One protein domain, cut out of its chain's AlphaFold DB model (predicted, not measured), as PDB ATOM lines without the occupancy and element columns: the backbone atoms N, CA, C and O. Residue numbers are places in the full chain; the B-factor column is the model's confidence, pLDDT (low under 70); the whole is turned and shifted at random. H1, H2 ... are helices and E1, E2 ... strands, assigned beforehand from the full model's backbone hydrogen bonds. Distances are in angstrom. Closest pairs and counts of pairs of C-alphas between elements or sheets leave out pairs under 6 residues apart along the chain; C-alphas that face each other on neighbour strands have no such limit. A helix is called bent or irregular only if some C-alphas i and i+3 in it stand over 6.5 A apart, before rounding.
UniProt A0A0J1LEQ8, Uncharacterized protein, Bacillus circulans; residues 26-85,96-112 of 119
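What this domain is: This is residues 26 to 85 and 96 to 112 of the 119 residues of an uncharacterized protein of Bacillus circulans (UniProt A0A0J1LEQ8). A small two-stranded sheet, E1 beside E2, has H1 packed on one side of it and H3 set more loosely on the other, while H2 starts beside H1 and runs outward as a long arm. Residues 77 to 82 at the far end of that arm stick out. The 77 printed residues include two named strands and three named helices in the order E1, H1, E2, H2, H3; the sheet is parallel and the class mostly helix. The whole is loose, with a radius of gyration of the C-alphas of 14.3 A, and elongated, spanning 49 by 29 by 22 A.

How they stand to each other: E1, residues 33 to 35, and E2, residues 51 to 53, are parallel neighbours at 22 degrees; N 34 and O 51 are 2.9 A apart, within hydrogen-bond range, as are N 53 and O 34, at 2.9 A. With H1, residues 39 to 46, they form a strand-helix-strand unit, two parallel strands joined through a helix, with a right-handed crossover. The closest C-alphas of H1 and E2, those of Ala 42 and Val 52, are 6.1 A apart. H2, residues 62 to 80, and H1 touch, with closest C-alphas Ser 43 and Ile 65 at 6.2 A, at a shallow tilt of 22 degrees, opposite ways. H3, residues 96 to 112, comes closest to E2 at the C-alphas of Phe 103 and Leu 53, 7.7 A apart. H3 and E1 are near each other, with 5 pairs of C-alphas within 10 A. H3 is apart from H1 and H2. Every O i to N i+4 pair is within hydrogen-bond range in H1 and H3, and 13 of 15 are in H2.

Where its parts are: E1 begins at C-alpha 33 (-9.248, 10.433, -20.834). H1 is 10.4 A long, H2 27.6 A and H3 24.5 A. H2 is irregular: C-alphas 63 and 66 are 7.2 A apart. H3 ends at C-alpha 112 (-14.772, -1.230, -12.657).

The domain as a whole: The farthest C-alphas, of Gly 82 and Gly 112, are 49.9 A apart. Residues 86 to 95 are cut out, with 23.4 A between C-alphas 85 and 96. Of the links printed whole, none is long. Only residue 112 has a pLDDT under 70.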
ATOM      1  N   ASN A  26     -14.137  18.143 -30.200       96.19
ATOM      2  CA  ASN A  26     -15.217  17.493 -30.948       96.19
ATOM      3  C   ASN A  26     -15.163  15.961 -30.874       96.19
ATOM      4  O   ASN A  26     -16.205  15.312 -30.822       96.19
ATOM      5  N   ALA A  27     -13.963  15.379 -30.861       96.31
ATOM      6  CA  ALA A  27     -13.770  13.932 -30.858       96.31
ATOM      7  C   ALA A  27     -14.010  13.289 -29.481       96.31
ATOM      8  O   ALA A  27     -14.327  12.102 -29.416       96.31
ATOM      9  N   THR A  28     -13.854  14.058 -28.402       97.56
ATOM     10  CA  THR A  28     -13.970  13.571 -27.020       97.56
ATOM     11  C   THR A  28     -15.414  13.525 -26.528       97.56
ATOM     12  O   THR A  28     -16.247  14.392 -26.829       97.56
ATOM     13  N   LYS A  29     -15.708  12.517 -25.713       96.56
ATOM     14  CA  LYS A  29     -16.984  12.282 -25.035       96.56
ATOM     15  C   LYS A  29     -16.780  12.231 -23.523       96.56
ATOM     16  O   LYS A  29     -15.664  12.079 -23.036       96.56
ATOM     17  N   LYS A  30     -17.878  12.355 -22.776       95.56
ATOM     18  CA  LYS A  30     -17.883  12.149 -21.322       95.56
ATOM     19  C   LYS A  30     -17.177  10.829 -20.977       95.56
ATOM     20  O   LYS A  30     -17.367   9.851 -21.691       95.56
ATOM     21  N   GLN A  31     -16.403  10.828 -19.887       92.81
ATOM     22  CA  GLN A  31     -15.572   9.711 -19.402       92.81
ATOM     23  C   GLN A  31     -14.341   9.353 -20.251       92.81
ATOM     24  O   GLN A  31     -13.536   8.534 -19.802       92.81
ATOM     25  N   ASP A  32     -14.112  10.004 -21.397       96.38
ATOM     26  CA  ASP A  32     -12.820   9.887 -22.076       96.38
ATOM     27  C   ASP A  32     -11.688  10.424 -21.189       96.38
ATOM     28  O   ASP A  32     -11.887  11.233 -20.274       96.38
ATOM     29  N   ILE A  33     -10.469   9.980 -21.494       97.25
ATOM     30  CA  ILE A  33      -9.248  10.433 -20.834       97.25
ATOM     31  C   ILE A  33      -8.397  11.175 -21.858       97.25
ATOM     32  O   ILE A  33      -8.032  10.616 -22.893       97.25
ATOM     33  N   VAL A  34      -8.029  12.416 -21.554       98.06
ATOM     34  CA  VAL A  34      -7.147  13.226 -22.399       98.06
ATOM     35  C   VAL A  34      -5.855  13.536 -21.664       98.06
ATOM     36  O   VAL A  34      -5.865  14.001 -20.525       98.06
ATOM     37  N   VAL A  35      -4.726  13.322 -22.345       97.75
ATOM     38  CA  VAL A  35      -3.411  13.735 -21.853       97.75
ATOM     39  C   VAL A  35      -2.986  15.032 -22.542       97.75
ATOM     40  O   VAL A  35      -2.727  15.029 -23.742       97.75
ATOM     41  N   THR A  36      -2.894  16.142 -21.807       96.62
ATOM     42  CA  THR A  36      -2.464  17.445 -22.353       96.62
ATOM     43  C   THR A  36      -1.768  18.310 -21.306       96.62
ATOM     44  O   THR A  36      -2.039  18.207 -20.115       96.62
ATOM     45  N   GLN A  37      -0.852  19.176 -21.743       94.44
ATOM     46  CA  GLN A  37      -0.252  20.214 -20.897       94.44
ATOM     47  C   GLN A  37      -0.901  21.595 -21.117       94.44
ATOM     48  O   GLN A  37      -0.575  22.552 -20.410       94.44
ATOM     49  N   ASP A  38      -1.814  21.718 -22.085       94.75
ATOM     50  CA  ASP A  38      -2.518  22.968 -22.351       94.75
ATOM     51  C   ASP A  38      -3.666  23.165 -21.350       94.75
ATOM     52  O   ASP A  38      -4.666  22.452 -21.369       94.75
ATOM     53  N   ILE A  39      -3.519  24.161 -20.470       94.94
ATOM     54  CA  ILE A  39      -4.506  24.491 -19.425       94.94
ATOM     55  C   ILE A  39      -5.842  24.968 -20.026       94.94
ATOM     56  O   ILE A  39      -6.896  24.742 -19.446       94.94
ATOM     57  N   GLY A  40      -5.804  25.625 -21.185       95.44
ATOM     58  CA  GLY A  40      -6.992  26.112 -21.880       95.44
ATOM     59  C   GLY A  40      -7.800  24.943 -22.429       95.44
ATOM     60  O   GLY A  40      -8.974  24.821 -22.098       95.44
ATOM     61  N   LEU A  41      -7.152  24.024 -23.149       96.81
ATOM     62  CA  LEU A  41      -7.807  22.791 -23.596       96.81
ATOM     63  C   LEU A  41      -8.290  21.937 -22.412       96.81
ATOM     64  O   LEU A  41      -9.396  21.410 -22.441       96.81
ATOM     65  N   ALA A  42      -7.500  21.824 -21.340       97.75
ATOM     66  CA  ALA A  42      -7.936  21.125 -20.135       97.75
ATOM     67  C   ALA A  42      -9.221  21.739 -19.557       97.75
ATOM     68  O   ALA A  42     -10.155  21.008 -19.242       97.75
ATOM     69  N   SER A  43      -9.305  23.071 -19.484       97.12
ATOM     70  CA  SER A  43     -10.490  23.756 -18.960       97.12
ATOM     71  C   SER A  43     -11.757  23.502 -19.772       97.12
ATOM     72  O   SER A  43     -12.816  23.301 -19.185       97.12
ATOM     73  N   THR A  44     -11.665  23.438 -21.102       96.81
ATOM     74  CA  THR A  44     -12.838  23.181 -21.948       96.81
ATOM     75  C   THR A  44     -13.284  21.722 -21.884       96.81
ATOM     76  O   THR A  44     -14.480  21.439 -21.910       96.81
ATOM     77  N   LEU A  45     -12.339  20.788 -21.756       98.06
ATOM     78  CA  LEU A  45     -12.620  19.359 -21.636       98.06
ATOM     79  C   LEU A  45     -13.226  18.978 -20.282       98.06
ATOM     80  O   LEU A  45     -14.102  18.113 -20.243       98.06
ATOM     81  N   LEU A  46     -12.825  19.637 -19.189       97.25
ATOM     82  CA  LEU A  46     -13.429  19.407 -17.871       97.25
ATOM     83  C   LEU A  46     -14.942  19.660 -17.892       97.25
ATOM     84  O   LEU A  46     -15.699  18.796 -17.460       97.25
ATOM     85  N   LEU A  47     -15.397  20.737 -18.548       95.75
ATOM     86  CA  LEU A  47     -16.829  21.034 -18.730       95.75
ATOM     87  C   LEU A  47     -17.597  19.916 -19.463       95.75
ATOM     88  O   LEU A  47     -18.813  19.784 -19.316       95.75
ATOM     89  N   LYS A  48     -16.899  19.090 -20.252       96.56
ATOM     90  CA  LYS A  48     -17.457  17.915 -20.940       96.56
ATOM     91  C   LYS A  48     -17.420  16.635 -20.095       96.56
ATOM     92  O   LYS A  48     -17.746  15.567 -20.616       96.56
ATOM     93  N   GLN A  49     -17.045  16.717 -18.818       95.88
ATOM     94  CA  GLN A  49     -16.842  15.567 -17.927       95.88
ATOM     95  C   GLN A  49     -15.803  14.575 -18.489       95.88
ATOM     96  O   GLN A  49     -15.947  13.355 -18.370       95.88
ATOM     97  N   VAL A  50     -14.768  15.110 -19.144       97.75
ATOM     98  CA  VAL A  50     -13.588  14.371 -19.610       97.75
ATOM     99  C   VAL A  50     -12.541  14.400 -18.501       97.75
ATOM    100  O   VAL A  50     -12.285  15.445 -17.905       97.75
ATOM    101  N   THR A  51     -11.889  13.267 -18.240       97.88
ATOM    102  CA  THR A  51     -10.761  13.230 -17.302       97.88
ATOM    103  C   THR A  51      -9.515  13.768 -17.995       97.88
ATOM    104  O   THR A  51      -9.081  13.213 -19.004       97.88
ATOM    105  N   VAL A  52      -8.903  14.823 -17.457       98.19
ATOM    106  CA  VAL A  52      -7.716  15.438 -18.068       98.19
ATOM    107  C   VAL A  52      -6.485  15.254 -17.184       98.19
ATOM    108  O   VAL A  52      -6.477  15.607 -16.006       98.19
ATOM    109  N   LEU A  53      -5.411  14.723 -17.768       98.00
ATOM    110  CA  LEU A  53      -4.140  14.436 -17.106       98.00
ATOM    111  C   LEU A  53      -2.997  15.148 -17.838       98.00
ATOM    112  O   LEU A  53      -2.892  15.099 -19.056       98.00
ATOM    113  N   SER A  54      -2.081  15.781 -17.119       97.06
ATOM    114  CA  SER A  54      -0.852  16.297 -17.731       97.06
ATOM    115  C   SER A  54       0.203  15.204 -17.892       97.06
ATOM    116  O   SER A  54       0.251  14.279 -17.080       97.06
ATOM    117  N   PRO A  55       1.157  15.345 -18.830       96.56
ATOM    118  CA  PRO A  55       2.307  14.442 -18.933       96.56
ATOM    119  C   PRO A  55       3.157  14.327 -17.651       96.56
ATOM    120  O   PRO A  55       3.937  13.392 -17.513       96.56
ATOM    121  N   ARG A  56       3.029  15.275 -16.707       96.31
ATOM    122  CA  ARG A  56       3.699  15.252 -15.387       96.31
ATOM    123  C   ARG A  56       2.872  14.580 -14.293       96.31
ATOM    124  O   ARG A  56       3.199  14.663 -13.113       96.31
ATOM    125  N   GLY A  57       1.752  13.970 -14.661       96.44
ATOM    126  CA  GLY A  57       0.872  13.287 -13.725       96.44
ATOM    127  C   GLY A  57       0.021  14.208 -12.860       96.44
ATOM    128  O   GLY A  57      -0.525  13.753 -11.862       96.44
ATOM    129  N   VAL A  58      -0.095  15.495 -13.183       96.00
ATOM    130  CA  VAL A  58      -1.101  16.372 -12.556       96.00
ATOM    131  C   VAL A  58      -2.455  16.082 -13.192       96.00
ATOM    132  O   VAL A  58      -2.561  16.198 -14.410       96.00
ATOM    133  N   ILE A  59      -3.443  15.697 -12.385       97.19
ATOM    134  CA  ILE A  59      -4.848  15.606 -12.794       97.19
ATOM    135  C   ILE A  59      -5.423  17.019 -12.699       97.19
ATOM    136  O   ILE A  59      -5.180  17.704 -11.706       97.19
ATOM    137  N   TYR A  60      -6.110  17.466 -13.742       97.38
ATOM    138  CA  TYR A  60      -6.818  18.740 -13.708       97.38
ATOM    139  C   TYR A  60      -8.207  18.541 -13.102       97.38
ATOM    140  O   TYR A  60      -8.862  17.538 -13.373       97.38
ATOM    141  N   GLU A  61      -8.639  19.509 -12.302       96.31
ATOM    142  CA  GLU A  61      -9.898  19.483 -11.556       96.31
ATOM    143  C   GLU A  61     -10.603  20.836 -11.725       96.31
ATOM    144  O   GLU A  61      -9.932  21.871 -11.812       96.31
ATOM    145  N   GLU A  62     -11.937  20.848 -11.787       93.94
ATOM    146  CA  GLU A  62     -12.729  22.071 -12.005       93.94
ATOM    147  C   GLU A  62     -12.498  23.111 -10.898       93.94
ATOM    148  O   GLU A  62     -12.439  24.314 -11.151       93.94
ATOM    149  N   GLU A  63     -12.266  22.643  -9.675       93.62
ATOM    150  CA  GLU A  63     -12.033  23.459  -8.489       93.62
ATOM    151  C   GLU A  63     -10.726  24.256  -8.585       93.62
ATOM    152  O   GLU A  63     -10.603  25.341  -8.014       93.62
ATOM    153  N   THR A  64      -9.733  23.735  -9.313       93.12
ATOM    154  CA  THR A  64      -8.388  24.326  -9.396       93.12
ATOM    155  C   THR A  64      -8.068  24.923 -10.765       93.12
ATOM    156  O   THR A  64      -7.116  25.705 -10.888       93.12
ATOM    157  N   ILE A  65      -8.858  24.610 -11.798       95.19
ATOM    158  CA  ILE A  65      -8.556  25.012 -13.174       95.19
ATOM    159  C   ILE A  65      -8.616  26.527 -13.379       95.19
ATOM    160  O   ILE A  65      -7.782  27.071 -14.102       95.19
ATOM    161  N   ASN A  66      -9.526  27.225 -12.695       94.12
ATOM    162  CA  ASN A  66      -9.636  28.685 -12.780       94.12
ATOM    163  C   ASN A  66      -8.353  29.367 -12.287       94.12
ATOM    164  O   ASN A  66      -7.769  30.189 -12.989       94.12
ATOM    165  N   THR A  67      -7.823  28.920 -11.148       94.25
ATOM    166  CA  THR A  67      -6.533  29.392 -10.627       94.25
ATOM    167  C   THR A  67      -5.391  29.105 -11.606       94.25
ATOM    168  O   THR A  67      -4.504  29.936 -11.811       94.25
ATOM    169  N   ALA A  68      -5.395  27.936 -12.256       93.25
ATOM    170  CA  ALA A  68      -4.390  27.597 -13.261       93.25
ATOM    171  C   ALA A  68      -4.476  28.506 -14.506       93.25
ATOM    172  O   ALA A  68      -3.439  28.919 -15.042       93.25
ATOM    173  N   LEU A  69      -5.689  28.853 -14.948       94.88
ATOM    174  CA  LEU A  69      -5.933  29.805 -16.035       94.88
ATOM    175  C   LEU A  69      -5.454  31.214 -15.670       94.88
ATOM    176  O   LEU A  69      -4.771  31.845 -16.481       94.88
ATOM    177  N   ASP A  70      -5.711  31.669 -14.446       95.25
ATOM    178  CA  ASP A  70      -5.240  32.966 -13.954       95.25
ATOM    179  C   ASP A  70      -3.712  33.035 -13.945       95.25
ATOM    180  O   ASP A  70      -3.112  33.975 -14.475       95.25
ATOM    181  N   MET A  71      -3.048  31.994 -13.443       92.25
ATOM    182  CA  MET A  71      -1.587  31.914 -13.455       92.25
ATOM    183  C   MET A  71      -1.018  31.901 -14.878       92.25
ATOM    184  O   MET A  71      -0.007  32.562 -15.158       92.25
ATOM    185  N   ARG A  72      -1.677  31.206 -15.814       91.88
ATOM    186  CA  ARG A  72      -1.330  31.246 -17.244       91.88
ATOM    187  C   ARG A  72      -1.497  32.655 -17.815       91.88
ATOM    188  O   ARG A  72      -0.613  33.111 -18.548       91.88
ATOM    189  N   TYR A  73      -2.583  33.350 -17.484       94.50
ATOM    190  CA  TYR A  73      -2.837  34.718 -17.930       94.50
ATOM    191  C   TYR A  73      -1.782  35.693 -17.396       94.50
ATOM    192  O   TYR A  73      -1.190  36.444 -18.176       94.50
ATOM    193  N   LEU A  74      -1.472  35.636 -16.099       94.12
ATOM    194  CA  LEU A  74      -0.428  36.454 -15.479       94.12
ATOM    195  C   LEU A  74       0.941  36.195 -16.119       94.12
ATOM    196  O   LEU A  74       1.645  37.142 -16.473       94.12
ATOM    197  N   SER A  75       1.282  34.928 -16.366       91.31
ATOM    198  CA  SER A  75       2.519  34.550 -17.058       91.31
ATOM    199  C   SER A  75       2.565  35.092 -18.491       91.31
ATOM    200  O   SER A  75       3.596  35.585 -18.950       91.31
ATOM    201  N   ALA A  76       1.443  35.052 -19.217       92.25
ATOM    202  CA  ALA A  76       1.345  35.636 -20.550       92.25
ATOM    203  C   ALA A  76       1.483  37.166 -20.522       92.25
ATOM    204  O   ALA A  76       2.187  37.732 -21.359       92.25
ATOM    205  N   LYS A  77       0.868  37.834 -19.540       95.38
ATOM    206  CA  LYS A  77       0.984  39.281 -19.327       95.38
ATOM    207  C   LYS A  77       2.424  39.691 -19.005       95.38
ATOM    208  O   LYS A  77       2.887  40.689 -19.548       95.38
ATOM    209  N   ALA A  78       3.139  38.918 -18.187       94.19
ATOM    210  CA  ALA A  78       4.553  39.143 -17.885       94.19
ATOM    211  C   ALA A  78       5.431  39.042 -19.143       94.19
ATOM    212  O   ALA A  78       6.213  39.953 -19.413       94.19
ATOM    213  N   ARG A  79       5.218  38.016 -19.982       94.00
ATOM    214  CA  ARG A  79       5.938  37.864 -21.260       94.00
ATOM    215  C   ARG A  79       5.727  39.045 -22.206       94.00
ATOM    216  O   ARG A  79       6.688  39.509 -22.805       94.00
ATOM    217  N   ARG A  80       4.502  39.581 -22.304       95.06
ATOM    218  CA  ARG A  80       4.222  40.794 -23.108       95.06
ATOM    219  C   ARG A  80       4.971  42.032 -22.604       95.06
ATOM    220  O   ARG A  80       5.214  42.941 -23.383       95.06
ATOM    221  N   LYS A  81       5.338  42.064 -21.322       96.19
ATOM    222  CA  LYS A  81       6.172  43.111 -20.712       96.19
ATOM    223  C   LYS A  81       7.678  42.813 -20.802       96.19
ATOM    224  O   LYS A  81       8.460  43.483 -20.141       96.19
ATOM    225  N   GLY A  82       8.084  41.795 -21.565       94.94
ATOM    226  CA  GLY A  82       9.484  41.394 -21.716       94.94
ATOM    227  C   GLY A  82      10.040  40.554 -20.562       94.94
ATOM    228  O   GLY A  82      11.230  40.256 -20.547       94.94
ATOM    229  N   VAL A  83       9.207  40.145 -19.597       94.12
ATOM    230  CA  VAL A  83       9.628  39.271 -18.493       94.12
ATOM    231  C   VAL A  83       9.384  37.819 -18.886       94.12
ATOM    232  O   VAL A  83       8.246  37.344 -18.918       94.12
ATOM    233  N   TYR A  84      10.466  37.100 -19.169       90.56
ATOM    234  CA  TYR A  84      10.427  35.685 -19.526       90.56
ATOM    235  C   TYR A  84      10.886  34.831 -18.345       90.56
ATOM    236  O   TYR A  84      11.977  35.010 -17.808       90.56
ATOM    237  N   GLY A  85      10.043  33.884 -17.938       83.69
ATOM    238  CA  GLY A  85      10.452  32.832 -17.014       83.69
ATOM    239  C   GLY A  85      11.380  31.824 -17.694       83.69
ATOM    240  O   GLY A  85      11.463  31.757 -18.922       83.69
ATOM    241  N   ARG A  96       7.390  11.024 -13.885       97.06
ATOM    242  CA  ARG A  96       7.027   9.774 -14.579       97.06
ATOM    243  C   ARG A  96       6.275   8.828 -13.658       97.06
ATOM    244  O   ARG A  96       5.255   8.262 -14.049       97.06
ATOM    245  N   GLN A  97       6.759   8.674 -12.427       98.19
ATOM    246  CA  GLN A  97       6.118   7.816 -11.438       98.19
ATOM    247  C   GLN A  97       4.743   8.362 -11.044       98.19
ATOM    248  O   GLN A  97       3.783   7.599 -10.948       98.19
ATOM    249  N   LYS A  98       4.613   9.683 -10.878       98.31
ATOM    250  CA  LYS A  98       3.333  10.345 -10.617       98.31
ATOM    251  C   LYS A  98       2.357  10.148 -11.774       98.31
ATOM    252  O   LYS A  98       1.217   9.758 -11.526       98.31
ATOM    253  N   PHE A  99       2.805  10.347 -13.015       98.31
ATOM    254  CA  PHE A  99       1.998  10.087 -14.208       98.31
ATOM    255  C   PHE A  99       1.504   8.646 -14.241       98.31
ATOM    256  O   PHE A  99       0.299   8.424 -14.302       98.31
ATOM    257  N   ARG A 100       2.410   7.671 -14.116       98.06
ATOM    258  CA  ARG A 100       2.067   6.247 -14.139       98.06
ATOM    259  C   ARG A 100       1.047   5.891 -13.058       98.06
ATOM    260  O   ARG A 100       0.047   5.257 -13.371       98.06
ATOM    261  N   ARG A 101       1.274   6.307 -11.807       98.06
ATOM    262  CA  ARG A 101       0.350   6.027 -10.693       98.06
ATOM    263  C   ARG A 101      -1.045   6.590 -10.954       98.06
ATOM    264  O   ARG A 101      -2.028   5.872 -10.798       98.06
ATOM    265  N   ASN A 102      -1.126   7.853 -11.364       97.88
ATOM    266  CA  ASN A 102      -2.408   8.513 -11.592       97.88
ATOM    267  C   ASN A 102      -3.123   7.961 -12.824       97.88
ATOM    268  O   ASN A 102      -4.325   7.728 -12.768       97.88
ATOM    269  N   PHE A 103      -2.392   7.676 -13.899       97.50
ATOM    270  CA  PHE A 103      -2.965   7.087 -15.102       97.50
ATOM    271  C   PHE A 103      -3.524   5.683 -14.839       97.50
ATOM    272  O   PHE A 103      -4.666   5.420 -15.198       97.50
ATOM    273  N   ILE A 104      -2.787   4.824 -14.120       96.81
ATOM    274  CA  ILE A 104      -3.287   3.503 -13.694       96.81
ATOM    275  C   ILE A 104      -4.558   3.654 -12.854       96.81
ATOM    276  O   ILE A 104      -5.547   2.989 -13.128       96.81
ATOM    277  N   ARG A 105      -4.567   4.564 -11.871       95.75
ATOM    278  CA  ARG A 105      -5.748   4.808 -11.031       95.75
ATOM    279  C   ARG A 105      -6.979   5.212 -11.848       95.75
ATOM    280  O   ARG A 105      -8.076   4.762 -11.536       95.75
ATOM    281  N   ILE A 106      -6.802   6.065 -12.858       95.19
ATOM    282  CA  ILE A 106      -7.888   6.488 -13.750       95.19
ATOM    283  C   ILE A 106      -8.409   5.284 -14.548       95.19
ATOM    284  O   ILE A 106      -9.614   5.048 -14.567       95.19
ATOM    285  N   LEU A 107      -7.512   4.497 -15.152       94.06
ATOM    286  CA  LEU A 107      -7.888   3.324 -15.944       94.06
ATOM    287  C   LEU A 107      -8.624   2.272 -15.104       94.06
ATOM    288  O   LEU A 107      -9.699   1.835 -15.499       94.06
ATOM    289  N   SER A 108      -8.116   1.936 -13.916       92.25
ATOM    290  CA  SER A 108      -8.756   0.952 -13.031       92.25
ATOM    291  C   SER A 108     -10.151   1.380 -12.568       92.25
ATOM    292  O   SER A 108     -11.020   0.534 -12.379       92.25
ATOM    293  N   LYS A 109     -10.393   2.687 -12.392       87.12
ATOM    294  CA  LYS A 109     -11.731   3.199 -12.068       87.12
ATOM    295  C   LYS A 109     -12.708   2.980 -13.231       87.12
ATOM    296  O   LYS A 109     -13.841   2.587 -12.994       87.12
ATOM    297  N   ASN A 110     -12.252   3.188 -14.465       80.69
ATOM    298  CA  ASN A 110     -13.075   3.009 -15.663       80.69
ATOM    299  C   ASN A 110     -13.342   1.527 -15.989       80.69
ATOM    300  O   ASN A 110     -14.416   1.193 -16.483       80.69
ATOM    301  N   GLU A 111     -12.399   0.627 -15.690       74.88
ATOM    302  CA  GLU A 111     -12.608  -0.822 -15.837       74.88
ATOM    303  C   GLU A 111     -13.699  -1.343 -14.884       74.88
ATOM    304  O   GLU A 111     -14.528  -2.154 -15.292       74.88
ATOM    305  N   GLY A 112     -13.759  -0.834 -13.647       59.88
ATOM    306  CA  GLY A 112     -14.772  -1.230 -12.657       59.88
ATOM    307  C   GLY A 112     -16.213  -0.810 -12.993       59.88
ATOM    308  O   GLY A 112     -17.153  -1.496 -12.590       59.88
TER     309      GLY A 112